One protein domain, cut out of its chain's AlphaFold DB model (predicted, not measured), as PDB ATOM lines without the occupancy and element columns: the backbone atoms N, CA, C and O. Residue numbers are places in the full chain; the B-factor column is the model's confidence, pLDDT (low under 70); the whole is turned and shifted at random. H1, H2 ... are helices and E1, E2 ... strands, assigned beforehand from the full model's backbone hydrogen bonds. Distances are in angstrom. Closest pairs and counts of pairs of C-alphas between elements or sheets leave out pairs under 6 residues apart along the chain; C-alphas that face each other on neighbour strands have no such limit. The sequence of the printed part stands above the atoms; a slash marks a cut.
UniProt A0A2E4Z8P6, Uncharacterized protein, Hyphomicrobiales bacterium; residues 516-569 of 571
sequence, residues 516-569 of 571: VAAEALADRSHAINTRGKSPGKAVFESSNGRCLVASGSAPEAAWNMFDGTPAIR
ATOM      1  N   VAL A 516     -21.984  -4.277   4.682       91.44
ATOM      2  CA  VAL A 516     -23.030  -4.472   5.696       91.44
ATOM      3  C   VAL A 516     -23.090  -5.952   6.075       91.44
ATOM      4  O   VAL A 516     -23.171  -6.810   5.199       91.44
ATOM      5  N   ALA A 517     -23.068  -6.264   7.369       93.62
ATOM      6  CA  ALA A 517     -23.159  -7.641   7.854       93.62
ATOM      7  C   ALA A 517     -24.553  -8.252   7.600       93.62
ATOM      8  O   ALA A 517     -25.561  -7.536   7.596       93.62
ATOM      9  N   ALA A 518     -24.631  -9.574   7.407       94.88
ATOM     10  CA  ALA A 518     -25.890 -10.269   7.124       94.88
ATOM     11  C   ALA A 518     -26.920 -10.097   8.253       94.88
ATOM     12  O   ALA A 518     -28.110  -9.944   7.979       94.88
ATOM     13  N   GLU A 519     -26.470 -10.049   9.506       95.31
ATOM     14  CA  GLU A 519     -27.312  -9.864  10.690       95.31
ATOM     15  C   GLU A 519     -27.976  -8.484  10.684       95.31
ATOM     16  O   GLU A 519     -29.169  -8.365  10.947       95.31
ATOM     17  N   ALA A 520     -27.233  -7.445  10.292       95.44
ATOM     18  CA  ALA A 520     -27.758  -6.087  10.168       95.44
ATOM     19  C   ALA A 520     -28.789  -5.963   9.032       95.44
ATOM     20  O   ALA A 520     -29.706  -5.145   9.109       95.44
ATOM     21  N   LEU A 521     -28.652  -6.766   7.971       95.06
ATOM     22  CA  LEU A 521     -29.648  -6.849   6.901       95.06
ATOM     23  C   LEU A 521     -30.876  -7.664   7.321       95.06
ATOM     24  O   LEU A 521     -31.970  -7.349   6.857       95.06
ATOM     25  N   ALA A 522     -30.713  -8.668   8.186       96.06
ATOM     26  CA  ALA A 522     -31.787  -9.516   8.703       96.06
ATOM     27  C   ALA A 522     -32.563  -8.892   9.880       96.06
ATOM     28  O   ALA A 522     -33.693  -9.297  10.139       96.06
ATOM     29  N   ASP A 523     -32.008  -7.898  10.573       96.12
ATOM     30  CA  ASP A 523     -32.687  -7.181  11.656       96.12
ATOM     31  C   ASP A 523     -33.633  -6.102  11.102       96.12
ATOM     32  O   ASP A 523     -33.204  -5.076  10.557       96.12
ATOM     33  N   ARG A 524     -34.947  -6.306  11.264       95.75
ATOM     34  CA  ARG A 524     -35.983  -5.360  10.819       95.75
ATOM     35  C   ARG A 524     -35.847  -3.967  11.445       95.75
ATOM     36  O   ARG A 524     -36.250  -2.985  10.820       95.75
ATOM     37  N   SER A 525     -35.301  -3.865  12.655       95.12
ATOM     38  CA  SER A 525     -35.150  -2.601  13.385       95.12
ATOM     39  C   SER A 525     -33.894  -1.818  12.991       95.12
ATOM     40  O   SER A 525     -33.825  -0.603  13.206       95.12
ATOM     41  N   HIS A 526     -32.924  -2.479  12.352       96.00
ATOM     42  CA  HIS A 526     -31.643  -1.880  12.006       96.00
ATOM     43  C   HIS A 526     -31.792  -0.687  11.048       96.00
ATOM     44  O   HIS A 526     -32.650  -0.658  10.159       96.00
ATOM     45  N   ALA A 527     -30.907   0.307  11.189       92.75
ATOM     46  CA  ALA A 527     -30.975   1.562  10.437       92.75
ATOM     47  C   ALA A 527     -30.957   1.361   8.910       92.75
ATOM     48  O   ALA A 527     -31.582   2.133   8.185       92.75
ATOM     49  N   ILE A 528     -30.298   0.304   8.419       92.50
ATOM     50  CA  ILE A 528     -30.267  -0.032   6.985       92.50
ATOM     51  C   ILE A 528     -31.659  -0.376   6.428       92.50
ATOM     52  O   ILE A 528     -31.924  -0.125   5.251       92.50
ATOM     53  N   ASN A 529     -32.540  -0.915   7.278       94.94
ATOM     54  CA  ASN A 529     -33.902  -1.317   6.945       94.94
ATOM     55  C   ASN A 529     -34.936  -0.225   7.252       94.94
ATOM     56  O   ASN A 529     -35.952  -0.152   6.567       94.94
ATOM     57  N   THR A 530     -34.671   0.651   8.227       91.38
ATOM     58  CA  THR A 530     -35.630   1.677   8.678       91.38
ATOM     59  C   THR A 530     -35.373   3.079   8.123       91.38
ATOM     60  O   THR A 530     -36.298   3.889   8.081       91.38
ATOM     61  N   ARG A 531     -34.152   3.400   7.666       86.19
ATOM     62  CA  ARG A 531     -33.802   4.732   7.140       86.19
ATOM     63  C   ARG A 531     -33.366   4.678   5.680       86.19
ATOM     64  O   ARG A 531     -32.312   4.146   5.332       86.19
ATOM     65  N   GLY A 532     -34.173   5.293   4.814       79.38
ATOM     66  CA  GLY A 532     -33.834   5.486   3.402       79.38
ATOM     67  C   GLY A 532     -33.647   4.178   2.632       79.38
ATOM     68  O   GLY A 532     -32.775   4.108   1.766       79.38
ATOM     69  N   LYS A 533     -34.391   3.122   2.984       90.56
ATOM     70  CA  LYS A 533     -34.528   1.916   2.162       90.56
ATOM     71  C   LYS A 533     -35.579   2.180   1.087       90.56
ATOM     72  O   LYS A 533     -36.657   2.689   1.378       90.56
ATOM     73  N   SER A 534     -35.246   1.859  -0.154       90.25
ATOM     74  CA  SER A 534     -36.113   2.038  -1.317       90.25
ATOM     75  C   SER A 534     -35.838   0.928  -2.330       90.25
ATOM     76  O   SER A 534     -34.707   0.432  -2.360       90.25
ATOM     77  N   PRO A 535     -36.811   0.553  -3.182       89.56
ATOM     78  CA  PRO A 535     -36.576  -0.364  -4.288       89.56
ATOM     79  C   PRO A 535     -35.340   0.052  -5.089       89.56
ATOM     80  O   PRO A 535     -35.159   1.237  -5.370       89.56
ATOM     81  N   GLY A 536     -34.475  -0.904  -5.423       85.38
ATOM     82  CA  GLY A 536     -33.267  -0.635  -6.211       85.38
ATOM     83  C   GLY A 536     -32.049  -0.168  -5.404       85.38
ATOM     84  O   GLY A 536     -30.955  -0.102  -5.960       85.38
ATOM     85  N   LYS A 537     -32.182   0.110  -4.098       88.81
ATOM     86  CA  LYS A 537     -31.022   0.409  -3.243       88.81
ATOM     87  C   LYS A 537     -30.113  -0.816  -3.154       88.81
ATOM     88  O   LYS A 537     -30.573  -1.864  -2.706       88.81
ATOM     89  N   ALA A 538     -28.845  -0.660  -3.528       89.25
ATOM     90  CA  ALA A 538     -27.843  -1.717  -3.476       89.25
ATOM     91  C   ALA A 538     -26.936  -1.593  -2.241       89.25
ATOM     92  O   ALA A 538     -26.573  -0.491  -1.826       89.25
ATOM     93  N   VAL A 539     -26.575  -2.732  -1.659       90.81
ATOM     94  CA  VAL A 539     -25.627  -2.869  -0.543       90.81
ATOM     95  C   VAL A 539     -24.678  -4.029  -0.829       90.81
ATOM     96  O   VAL A 539     -25.034  -4.949  -1.564       90.81
ATOM     97  N   PHE A 540     -23.479  -4.011  -0.248       91.94
ATOM     98  CA  PHE A 540     -22.580  -5.162  -0.297       91.94
ATOM     99  C   PHE A 540     -22.629  -5.907   1.033       91.94
ATOM    100  O   PHE A 540     -22.257  -5.370   2.073       91.94
ATOM    101  N   GLU A 541     -23.139  -7.133   0.999       93.25
ATOM    102  CA  GLU A 541     -23.251  -8.003   2.160       93.25
ATOM    103  C   GLU A 541     -21.895  -8.655   2.435       93.25
ATOM    104  O   GLU A 541     -21.408  -9.463   1.641       93.25
ATOM    105  N   SER A 542     -21.259  -8.272   3.541       89.62
ATOM    106  CA  SER A 542     -19.847  -8.573   3.794       89.62
ATOM    107  C   SER A 542     -19.570 -10.010   4.225       89.62
ATOM    108  O   SER A 542     -18.445 -10.471   4.072       89.62
ATOM    109  N   SER A 543     -20.561 -10.718   4.764       90.38
ATOM    110  CA  SER A 543     -20.391 -12.070   5.319       90.38
ATOM    111  C   SER A 543     -20.325 -13.140   4.223       90.38
ATOM    112  O   SER A 543     -19.548 -14.077   4.356       90.38
ATOM    113  N   ASN A 544     -21.068 -12.984   3.119       88.62
ATOM    114  CA  ASN A 544     -20.975 -13.872   1.944       88.62
ATOM    115  C   ASN A 544     -20.432 -13.182   0.681       88.62
ATOM    116  O   ASN A 544     -20.434 -13.785  -0.391       88.62
ATOM    117  N   GLY A 545     -19.989 -11.926   0.783       87.94
ATOM    118  CA  GLY A 545     -19.346 -11.194  -0.313       87.94
ATOM    119  C   GLY A 545     -20.249 -10.951  -1.526       87.94
ATOM    120  O   GLY A 545     -19.785 -11.017  -2.663       87.94
ATOM    121  N   ARG A 546     -21.545 -10.702  -1.307       90.56
ATOM    122  CA  ARG A 546     -22.547 -10.566  -2.379       90.56
ATOM    123  C   ARG A 546     -23.209  -9.198  -2.370       90.56
ATOM    124  O   ARG A 546     -23.508  -8.647  -1.316       90.56
ATOM    125  N   CYS A 547     -23.481  -8.655  -3.551       90.25
ATOM    126  CA  CYS A 547     -24.233  -7.413  -3.671       90.25
ATOM    127  C   CYS A 547     -25.735  -7.710  -3.748       90.25
ATOM    128  O   CYS A 547     -26.173  -8.539  -4.548       90.25
ATOM    129  N   LEU A 548     -26.499  -7.051  -2.879       93.75
ATOM    130  CA  LEU A 548     -27.933  -7.250  -2.717       93.75
ATOM    131  C   LEU A 548     -28.687  -5.954  -2.990       93.75
ATOM    132  O   LEU A 548     -28.191  -4.867  -2.697       93.75
ATOM    133  N   VAL A 549     -29.912  -6.080  -3.486       94.12
ATOM    134  CA  VAL A 549     -30.791  -4.966  -3.838       94.12
ATOM    135  C   VAL A 549     -32.093  -5.054  -3.051       94.12
ATOM    136  O   VAL A 549     -32.711  -6.114  -2.966       94.12
ATOM    137  N   ALA A 550     -32.541  -3.945  -2.471       94.75
ATOM    138  CA  ALA A 550     -33.824  -3.899  -1.777       94.75
ATOM    139  C   ALA A 550     -34.990  -4.090  -2.763       94.75
ATOM    140  O   ALA A 550     -35.114  -3.360  -3.748       94.75
ATOM    141  N   SER A 551     -35.881  -5.034  -2.454       95.00
ATOM    142  CA  SER A 551     -37.111  -5.291  -3.220       95.00
ATOM    143  C   SER A 551     -38.230  -4.274  -2.955       95.00
ATOM    144  O   SER A 551     -39.159  -4.153  -3.750       95.00
ATOM    145  N   GLY A 552     -38.152  -3.526  -1.852       93.12
ATOM    146  CA  GLY A 552     -39.187  -2.593  -1.411       93.12
ATOM    147  C   GLY A 552     -38.686  -1.611  -0.353       93.12
ATOM    148  O   GLY A 552     -37.614  -1.807   0.221       93.12
ATOM    149  N   SER A 553     -39.468  -0.560  -0.083       94.88
ATOM    150  CA  SER A 553     -39.136   0.457   0.934       94.88
ATOM    151  C   SER A 553     -39.501   0.048   2.364       94.88
ATOM    152  O   SER A 553     -39.037   0.676   3.310       94.88
ATOM    153  N   ALA A 554     -40.360  -0.963   2.539       94.81
ATOM    154  CA  ALA A 554     -40.782  -1.415   3.862       94.81
ATOM    155  C   ALA A 554     -39.612  -2.072   4.628       94.81
ATOM    156  O   ALA A 554     -38.791  -2.755   4.000       94.81
ATOM    157  N   PRO A 555     -39.536  -1.934   5.967       95.69
ATOM    158  CA  PRO A 555     -38.472  -2.544   6.765       95.69
ATOM    159  C   PRO A 555     -38.344  -4.055   6.544       95.69
ATOM    160  O   PRO A 555     -37.234  -4.542   6.367       95.69
ATOM    161  N   GLU A 556     -39.467  -4.768   6.437       95.50
ATOM    162  CA  GLU A 556     -39.562  -6.214   6.173       95.50
ATOM    163  C   GLU A 556     -39.344  -6.633   4.703       95.50
ATOM    164  O   GLU A 556     -39.330  -7.827   4.388       95.50
ATOM    165  N   ALA A 557     -39.187  -5.683   3.775       95.69
ATOM    166  CA  ALA A 557     -38.943  -6.017   2.373       95.69
ATOM    167  C   ALA A 557     -37.608  -6.765   2.222       95.69
ATOM    168  O   ALA A 557     -36.606  -6.399   2.839       95.69
ATOM    169  N   ALA A 558     -37.573  -7.804   1.391       96.25
ATOM    170  CA  ALA A 558     -36.377  -8.625   1.226       96.25
ATOM    171  C   ALA A 558     -35.242  -7.859   0.525       96.25
ATOM    172  O   ALA A 558     -35.484  -6.992  -0.323       96.25
ATOM    173  N   TRP A 559     -34.008  -8.209   0.872       96.81
ATOM    174  CA  TRP A 559     -32.811  -7.929   0.088       96.81
ATOM    175  C   TRP A 559     -32.610  -9.093  -0.883       96.81
ATOM    176  O   TRP A 559     -32.444 -10.238  -0.456       96.81
ATOM    177  N   ASN A 560     -32.670  -8.807  -2.179       96.81
ATOM    178  CA  ASN A 560     -32.624  -9.795  -3.250       96.81
ATOM    179  C   ASN A 560     -31.258  -9.778  -3.942       96.81
ATOM    180  O   ASN A 560     -30.563  -8.763  -3.941       96.81
ATOM    181  N   MET A 561     -30.899 -10.886  -4.581       94.25
ATOM    182  CA  MET A 561     -29.871 -10.893  -5.619       94.25
ATOM    183  C   MET A 561     -30.336 -10.034  -6.810       94.25
ATOM    184  O   MET A 561     -31.532  -9.784  -6.976       94.25
ATOM    185  N   PHE A 562     -29.412  -9.591  -7.667       86.25
ATOM    186  CA  PHE A 562     -29.761  -8.799  -8.860       86.25
ATOM    187  C   PHE A 562     -30.684  -9.530  -9.848       86.25
ATOM    188  O   PHE A 562     -31.385  -8.874 -10.613       86.25
ATOM    189  N   ASP A 563     -30.722 -10.864  -9.810       86.62
ATOM    190  CA  ASP A 563     -31.662 -11.680 -10.590       86.62
ATOM    191  C   ASP A 563     -33.093 -11.704 -10.009       86.62
ATOM    192  O   ASP A 563     -33.992 -12.315 -10.582       86.62
ATOM    193  N   GLY A 564     -33.321 -11.021  -8.880       87.50
ATOM    194  CA  GLY A 564     -34.609 -10.935  -8.200       87.50
ATOM    195  C   GLY A 564     -34.844 -12.009  -7.135       87.50
ATOM    196  O   GLY A 564     -35.834 -11.906  -6.408       87.50
ATOM    197  N   THR A 565     -33.951 -12.990  -6.975       92.38
ATOM    198  CA  THR A 565     -34.088 -14.062  -5.976       92.38
ATOM    199  C   THR A 565     -33.939 -13.506  -4.551       92.38
ATOM    200  O   THR A 565     -32.929 -12.856  -4.263       92.38
ATOM    201  N   PRO A 566     -34.889 -13.744  -3.624       90.75
ATOM    202  CA  PRO A 566     -34.759 -13.294  -2.238       90.75
ATOM    203  C   PRO A 566     -33.547 -13.919  -1.542       90.75
ATOM    204  O   PRO A 566     -33.425 -15.140  -1.496       90.75
ATOM    205  N   ALA A 567     -32.665 -13.088  -0.979       94.19
ATOM    206  CA  ALA A 567     -31.447 -13.541  -0.306       94.19
ATOM    207  C   ALA A 567     -31.543 -13.426   1.220       94.19
ATOM    208  O   ALA A 567     -31.174 -14.359   1.930       94.19
ATOM    209  N   ILE A 568     -32.026 -12.288   1.729       95.31
ATOM    210  CA  ILE A 568     -32.218 -12.034   3.164       95.31
ATOM    211  C   ILE A 568     -33.564 -11.342   3.351       95.31
ATOM    212  O   ILE A 568     -33.816 -10.293   2.756       95.31
ATOM    213  N   ARG A 569     -34.431 -11.906   4.195       95.06
ATOM    214  CA  ARG A 569     -35.686 -11.263   4.595       95.06
ATOM    215  C   ARG A 569     -35.550 -10.767   6.036       95.06
ATOM    216  O   ARG A 569     -35.299 -11.603   6.902       95.06
TER     217      ARG A 569
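What this domain is: This is residues 516 to 569 of the 571 residues of an uncharacterized protein of Hyphomicrobiales bacterium (UniProt A0A2E4Z8P6). Little regular structure: a small rounded body, largely of loops, with a strand hairpin, E1 and E2, along one side, the short strand E3 across from E1 on the other side, and two short helices, H1 and H2, joined by a tight link at one end. A long link folds back so that residues 559 to 560 run between E2 and E3. The 54 printed residues hold H1, H2, E1, E2, E3 in that order, class mixed, with 21 residues in named elements; the whole is compact, radius of gyration of the C-alphas 9.5 A, spans 22 by 19 by 15 A.

Where its parts are: H1 is residues 518 to 522, from C-alpha 518 at (-25.890, -10.269, 7.124), and H2 527 to 530. E1 is 538 to 541, 9.6 A long; E2 546 to 550, 13.1 A; E3 566 to 568, ending at (-32.218, -12.034, 3.164).

How they stand to each other: E1 and E2 form an antiparallel hairpin at 140 degrees, with N 539 and O 548 2.9 A apart. E3 pairs with no named strand; residues 559 to 560 pair antiparallel with 549 to 550 of E2 and with E3. H1 and H2 only just touch, only at the corner, with 3 pairs of C-alphas within 8 A, the closest Leu 521 and Ile 528, 6.8 A. The closest C-alphas of H1 and E3, Ala 522 and Ile 568, are 6.1 A apart. H1's O i to N i+4 pair is within hydrogen-bond range; H2 is too short for one.

The domain as a whole: The farthest C-alphas, Ser 525 and Asp 563, are 25.9 A apart. The printed part has no cut, the link E2 to E3 is long, and no printed residue is under 70 in pLDDT.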